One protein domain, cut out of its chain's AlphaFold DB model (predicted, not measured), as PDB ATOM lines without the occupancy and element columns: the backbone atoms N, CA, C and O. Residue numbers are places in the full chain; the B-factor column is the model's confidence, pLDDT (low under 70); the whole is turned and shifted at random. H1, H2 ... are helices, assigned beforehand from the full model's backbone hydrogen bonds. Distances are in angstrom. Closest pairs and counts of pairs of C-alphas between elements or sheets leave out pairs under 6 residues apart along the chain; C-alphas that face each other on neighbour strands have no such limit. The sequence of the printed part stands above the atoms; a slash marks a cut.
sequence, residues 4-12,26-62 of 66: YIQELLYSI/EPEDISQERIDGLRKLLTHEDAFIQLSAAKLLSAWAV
ATOM      1  N   TYR A   4     -20.089   3.034   6.157       87.38
ATOM      2  CA  TYR A   4     -20.658   1.710   5.921       87.38
ATOM      3  C   TYR A   4     -19.872   0.900   4.876       87.38
ATOM      4  O   TYR A   4     -19.562  -0.267   5.093       87.38
ATOM      5  N   ILE A   5     -19.475   1.534   3.768       89.94
ATOM      6  CA  ILE A   5     -18.688   0.886   2.710       89.94
ATOM      7  C   ILE A   5     -17.295   0.524   3.224       89.94
ATOM      8  O   ILE A   5     -16.788  -0.555   2.935       89.94
ATOM      9  N   GLN A   6     -16.683   1.405   4.019       89.94
ATOM     10  CA  GLN A   6     -15.391   1.109   4.635       89.94
ATOM     11  C   GLN A   6     -15.478  -0.068   5.606       89.94
ATOM     12  O   GLN A   6     -14.589  -0.913   5.598       89.94
ATOM     13  N   GLU A   7     -16.542  -0.170   6.401       91.56
ATOM     14  CA  GLU A   7     -16.730  -1.313   7.295       91.56
ATOM     15  C   GLU A   7     -16.934  -2.615   6.514       91.56
ATOM     16  O   GLU A   7     -16.285  -3.614   6.816       91.56
ATOM     17  N   LEU A   8     -17.747  -2.604   5.454       91.62
ATOM     18  CA  LEU A   8     -17.929  -3.787   4.608       91.62
ATOM     19  C   LEU A   8     -16.609  -4.267   3.989       91.62
ATOM     20  O   LEU A   8     -16.333  -5.469   3.997       91.62
ATOM     21  N   LEU A   9     -15.794  -3.340   3.479       91.00
ATOM     22  CA  LEU A   9     -14.556  -3.658   2.767       91.00
ATOM     23  C   LEU A   9     -13.378  -3.983   3.697       91.00
ATOM     24  O   LEU A   9     -12.550  -4.814   3.344       91.00
ATOM     25  N   TYR A  10     -13.291  -3.351   4.871       90.62
ATOM     26  CA  TYR A  10     -12.068  -3.373   5.685       90.62
ATOM     27  C   TYR A  10     -12.244  -3.888   7.113       90.62
ATOM     28  O   TYR A  10     -11.246  -4.070   7.805       90.62
ATOM     29  N   SER A  11     -13.473  -4.125   7.581       91.38
ATOM     30  CA  SER A  11     -13.677  -4.629   8.942       91.38
ATOM     31  C   SER A  11     -13.171  -6.067   9.090       91.38
ATOM     32  O   SER A  11     -13.319  -6.891   8.184       91.38
ATOM     33  N   ILE A  12     -12.590  -6.375  10.244       90.06
ATOM     34  CA  ILE A  12     -12.192  -7.725  10.647       90.06
ATOM     35  C   ILE A  12     -13.003  -8.062  11.902       90.06
ATOM     36  O   ILE A  12     -12.998  -7.257  12.843       90.06
ATOM     37  N   GLU A  26     -11.876 -16.408   6.423       87.62
ATOM     38  CA  GLU A  26     -12.600 -17.621   6.095       87.62
ATOM     39  C   GLU A  26     -14.101 -17.309   5.968       87.62
ATOM     40  O   GLU A  26     -14.638 -16.487   6.716       87.62
ATOM     41  N   PRO A  27     -14.817 -17.941   5.028       84.75
ATOM     42  CA  PRO A  27     -16.243 -17.704   4.798       84.75
ATOM     43  C   PRO A  27     -17.110 -17.952   6.036       84.75
ATOM     44  O   PRO A  27     -18.153 -17.313   6.182       84.75
ATOM     45  N   GLU A  28     -16.684 -18.855   6.925       86.62
ATOM     46  CA  GLU A  28     -17.358 -19.147   8.193       86.62
ATOM     47  C   GLU A  28     -17.348 -17.970   9.178       86.62
ATOM     48  O   GLU A  28     -18.323 -17.772   9.905       86.62
ATOM     49  N   ASP A  29     -16.313 -17.127   9.135       88.06
ATOM     50  CA  ASP A  29     -16.180 -15.935   9.979       88.06
ATOM     51  C   ASP A  29     -16.986 -14.737   9.450       88.06
ATOM     52  O   ASP A  29     -17.043 -13.662  10.063       88.06
ATOM     53  N   ILE A  30     -17.605 -14.877   8.274       87.94
ATOM     54  CA  ILE A  30     -18.233 -13.777   7.552       87.94
ATOM     55  C   ILE A  30     -19.748 -13.892   7.631       87.94
ATOM     56  O   ILE A  30     -20.389 -14.732   7.003       87.94
ATOM     57  N   SER A  31     -20.358 -12.936   8.326       89.12
ATOM     58  CA  SER A  31     -21.812 -12.824   8.391       89.12
ATOM     59  C   SER A  31     -22.444 -12.669   7.003       89.12
ATOM     60  O   SER A  31     -22.043 -11.819   6.202       89.12
ATOM     61  N   GLN A  32     -23.540 -13.392   6.765       87.31
ATOM     62  CA  GLN A  32     -24.317 -13.308   5.523       87.31
ATOM     63  C   GLN A  32     -24.775 -11.873   5.190       87.31
ATOM     64  O   GLN A  32     -24.864 -11.508   4.017       87.31
ATOM     65  N   GLU A  33     -25.025 -11.043   6.210       90.19
ATOM     66  CA  GLU A  33     -25.359  -9.619   6.057       90.19
ATOM     67  C   GLU A  33     -24.231  -8.822   5.382       90.19
ATOM     68  O   GLU A  33     -24.486  -7.979   4.521       90.19
ATOM     69  N   ARG A  34     -22.969  -9.132   5.708       90.06
ATOM     70  CA  ARG A  34     -21.798  -8.499   5.095       90.06
ATOM     71  C   ARG A  34     -21.665  -8.895   3.626       90.06
ATOM     72  O   ARG A  34     -21.415  -8.035   2.785       90.06
ATOM     73  N   ILE A  35     -21.896 -10.170   3.308       90.44
ATOM     74  CA  ILE A  35     -21.907 -10.681   1.928       90.44
ATOM     75  C   ILE A  35     -23.001  -9.987   1.108       90.44
ATOM     76  O   ILE A  35     -22.745  -9.547  -0.013       90.44
ATOM     77  N   ASP A  36     -24.211  -9.849   1.657       91.81
ATOM     78  CA  ASP A  36     -25.312  -9.141   0.993       91.81
ATOM     79  C   ASP A  36     -24.987  -7.654   0.768       91.81
ATOM     80  O   ASP A  36     -25.204  -7.121  -0.324       91.81
ATOM     81  N   GLY A  37     -24.376  -7.003   1.764       92.38
ATOM     82  CA  GLY A  37     -23.859  -5.640   1.651       92.38
ATOM     83  C   GLY A  37     -22.855  -5.491   0.507       92.38
ATOM     84  O   GLY A  37     -23.012  -4.620  -0.345       92.38
ATOM     85  N   LEU A  38     -21.865  -6.381   0.420       92.50
ATOM     86  CA  LEU A  38     -20.876  -6.375  -0.662       92.50
ATOM     87  C   LEU A  38     -21.498  -6.670  -2.031       92.50
ATOM     88  O   LEU A  38     -21.112  -6.047  -3.018       92.50
ATOM     89  N   ARG A  39     -22.499  -7.556  -2.112       92.06
ATOM     90  CA  ARG A  39     -23.237  -7.807  -3.363       92.06
ATOM     91  C   ARG A  39     -23.935  -6.551  -3.876       92.06
ATOM     92  O   ARG A  39     -23.911  -6.304  -5.078       92.06
ATOM     93  N   LYS A  40     -24.495  -5.725  -2.989       93.25
ATOM     94  CA  LYS A  40     -25.068  -4.418  -3.360       93.25
ATOM     95  C   LYS A  40     -24.004  -3.447  -3.884       93.25
ATOM     96  O   LYS A  40     -24.288  -2.655  -4.780       93.25
ATOM     97  N   LEU A  41     -22.770  -3.536  -3.384       92.69
ATOM     98  CA  LEU A  41     -21.653  -2.714  -3.861       92.69
ATOM     99  C   LEU A  41     -21.153  -3.106  -5.259       92.69
ATOM    100  O   LEU A  41     -20.509  -2.293  -5.919       92.69
ATOM    101  N   LEU A  42     -21.503  -4.293  -5.770       92.44
ATOM    102  CA  LEU A  42     -21.190  -4.681  -7.151       92.44
ATOM    103  C   LEU A  42     -21.904  -3.814  -8.196       92.44
ATOM    104  O   LEU A  42     -21.488  -3.790  -9.351       92.44
ATOM    105  N   THR A  43     -22.963  -3.100  -7.816       92.38
ATOM    106  CA  THR A  43     -23.670  -2.152  -8.689       92.38
ATOM    107  C   THR A  43     -23.422  -0.696  -8.292       92.38
ATOM    108  O   THR A  43     -24.181   0.181  -8.699       92.38
ATOM    109  N   HIS A  44     -22.402  -0.425  -7.470       92.38
ATOM    110  CA  HIS A  44     -22.060   0.933  -7.053       92.38
ATOM    111  C   HIS A  44     -21.526   1.757  -8.234       92.38
ATOM    112  O   HIS A  44     -20.853   1.229  -9.116       92.38
ATOM    113  N   GLU A  45     -21.775   3.068  -8.226       91.94
ATOM    114  CA  GLU A  45     -21.303   4.000  -9.267       91.94
ATOM    115  C   GLU A  45     -19.772   4.160  -9.310       91.94
ATOM    116  O   GLU A  45     -19.204   4.620 -10.299       91.94
ATOM    117  N   ASP A  46     -19.101   3.758  -8.233       92.88
ATOM    118  CA  ASP A  46     -17.663   3.908  -8.054       92.88
ATOM    119  C   ASP A  46     -16.979   2.581  -8.397       92.88
ATOM    120  O   ASP A  46     -17.135   1.575  -7.695       92.88
ATOM    121  N   ALA A  47     -16.194   2.597  -9.474       92.38
ATOM    122  CA  ALA A  47     -15.474   1.428  -9.966       92.38
ATOM    123  C   ALA A  47     -14.474   0.861  -8.941       92.38
ATOM    124  O   ALA A  47     -14.232  -0.346  -8.924       92.38
ATOM    125  N   PHE A  48     -13.901   1.700  -8.070       91.06
ATOM    126  CA  PHE A  48     -13.005   1.240  -7.012       91.06
ATOM    127  C   PHE A  48     -13.769   0.429  -5.961       91.06
ATOM    128  O   PHE A  48     -13.309  -0.638  -5.550       91.06
ATOM    129  N   ILE A  49     -14.951   0.902  -5.560       92.50
ATOM    130  CA  ILE A  49     -15.823   0.203  -4.604       92.50
ATOM    131  C   ILE A  49     -16.322  -1.111  -5.209       92.50
ATOM    132  O   ILE A  49     -16.222  -2.158  -4.567       92.50
ATOM    133  N   GLN A  50     -16.774  -1.073  -6.464       94.19
ATOM    134  CA  GLN A  50     -17.225  -2.253  -7.199       94.19
ATOM    135  C   GLN A  50     -16.129  -3.324  -7.283       94.19
ATOM    136  O   GLN A  50     -16.362  -4.485  -6.940       94.19
ATOM    137  N   LEU A  51     -14.917  -2.938  -7.697       93.38
ATOM    138  CA  LEU A  51     -13.788  -3.861  -7.819       93.38
ATOM    139  C   LEU A  51     -13.357  -4.418  -6.457       93.38
ATOM    140  O   LEU A  51     -13.034  -5.598  -6.357       93.38
ATOM    141  N   SER A  52     -13.361  -3.589  -5.411       92.94
ATOM    142  CA  SER A  52     -12.994  -4.023  -4.057       92.94
ATOM    143  C   SER A  52     -13.991  -5.046  -3.508       92.94
ATOM    144  O   SER A  52     -13.581  -6.079  -2.985       92.94
ATOM    145  N   ALA A  53     -15.293  -4.810  -3.697       93.44
ATOM    146  CA  ALA A  53     -16.327  -5.759  -3.296       93.44
ATOM    147  C   ALA A  53     -16.234  -7.079  -4.079       93.44
ATOM    148  O   ALA A  53     -16.312  -8.153  -3.485       93.44
ATOM    149  N   ALA A  54     -16.003  -7.010  -5.394       93.31
ATOM    150  CA  ALA A  54     -15.824  -8.194  -6.232       93.31
ATOM    151  C   ALA A  54     -14.608  -9.030  -5.810       93.31
ATOM    152  O   ALA A  54     -14.695 -10.257  -5.773       93.31
ATOM    153  N   LYS A  55     -13.491  -8.381  -5.460       92.56
ATOM    154  CA  LYS A  55     -12.282  -9.058  -4.976       92.56
ATOM    155  C   LYS A  55     -12.527  -9.822  -3.679       92.56
ATOM    156  O   LYS A  55     -12.184 -10.995  -3.627       92.56
ATOM    157  N   LEU A  56     -13.156  -9.193  -2.684       92.19
ATOM    158  CA  LEU A  56     -13.465  -9.849  -1.408       92.19
ATOM    159  C   LEU A  56     -14.413 -11.029  -1.593       92.19
ATOM    160  O   LEU A  56     -14.114 -12.132  -1.155       92.19
ATOM    161  N   LEU A  57     -15.512 -10.824  -2.324       91.44
ATOM    162  CA  LEU A  57     -16.458 -11.901  -2.619       91.44
ATOM    163  C   LEU A  57     -15.795 -13.062  -3.366       91.44
ATOM    164  O   LEU A  57     -16.164 -14.208  -3.144       91.44
ATOM    165  N   SER A  58     -14.827 -12.773  -4.239       90.31
ATOM    166  CA  SER A  58     -14.070 -13.811  -4.937       90.31
ATOM    167  C   SER A  58     -13.118 -14.542  -3.997       90.31
ATOM    168  O   SER A  58     -13.070 -15.760  -4.055       90.31
ATOM    169  N   ALA A  59     -12.398 -13.831  -3.123       89.12
ATOM    170  CA  ALA A  59     -11.485 -14.437  -2.154       89.12
ATOM    171  C   ALA A  59     -12.213 -15.415  -1.218       89.12
ATOM    172  O   ALA A  59     -11.752 -16.531  -1.011       89.12
ATOM    173  N   TRP A  60     -13.408 -15.046  -0.758       87.69
ATOM    174  CA  TRP A  60     -14.219 -15.882   0.131       87.69
ATOM    175  C   TRP A  60     -15.003 -16.979  -0.599       87.69
ATOM    176  O   TRP A  60     -15.467 -17.931   0.012       87.69
ATOM    177  N   ALA A  61     -15.176 -16.885  -1.918       79.38
ATOM    178  CA  ALA A  61     -15.820 -17.945  -2.693       79.38
ATOM    179  C   ALA A  61     -14.891 -19.144  -2.969       79.38
ATOM    180  O   ALA A  61     -15.351 -20.160  -3.485       79.38
ATOM    181  N   VAL A  62     -13.590 -19.037  -2.666       62.44
ATOM    182  CA  VAL A  62     -12.562 -20.020  -3.067       62.44
ATOM    183  C   VAL A  62     -12.542 -21.291  -2.197       62.44
ATOM    184  O   VAL A  62     -11.771 -22.201  -2.477       62.44
TER     185      VAL A  62
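Overview. This is residues 4 to 12 and 26 to 62 of the 66 residues of an uncharacterized protein of Capnocytophaga sp. CM59 (UniProt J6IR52). A helical hairpin of H2 and H3, folded back through a tight link, is joined by a short helix, H1, which packs on both of its helices; the three helix centres make a triangle. The longest axis runs roughly along the hairpin, and H1 crosses H2 at about a right angle. The printed part has 46 residues, with three named helices in the order H1, H2, H3 and no named strand; the class is all helix. The whole is compact, with a radius of gyration of the C-alphas of 9.8 A and spans of 29 by 21 by 15 A.

Arrangement. H1, residues 4 to 10, touches H2, residues 32 to 41. Their closest C-alphas are those of Leu 8 and Arg 34, 6.1 A apart, and their lines are about perpendicular, at 74 degrees. H1 also touches H3, residues 47 to 62, and H3 touches H1 with residues 49 to 56 alone. The closest C-alphas of H1 and H3 are those of Leu 9 and Ala 53, 6.7 A apart; the two helices run the same way at a steep tilt of 51 degrees. H2 and H3 touch, with 10 pairs of C-alphas within 8 A, and form a helical hairpin. Their closest C-alphas are those of Leu 38 and Ala 53, 5.3 A apart. They run opposite ways at a tilt of 37 degrees, only just steep. The helix packing is mostly crossed: none of the three pairs is at a shallow tilt. In H1 and H2 every O i to N i+4 pair is within hydrogen-bond range; in H3 it is 11 of 12.

Along the chain. H1 begins at C-alpha 4, at (-20.658, 1.710, 5.921), and ends at residue 10. H2, from Gln 32 to Leu 41, measures 14.4 A from first to last C-alpha; C-alpha 32 is at (-24.317, -13.308, 5.523). H3, from Ala 47 to Val 62, is the longest helix, with 16 residues and 22.7 A, and it ends at C-alpha 62, at (-12.562, -20.020, -3.067).

Size, cuts and confidence. The two C-alphas farthest apart are those of Glu 28 and Glu 45, at 29.3 A. Residues 13 to 25 are not printed; the link from H1 to H2 runs across this cut, and C-alphas 12 and 26 are 10.9 A apart. The link from H2 to H3, five residues, is tight. The mean pLDDT of the printed part of this predicted model is 90.0, and one printed residue, Val 62, is under 70.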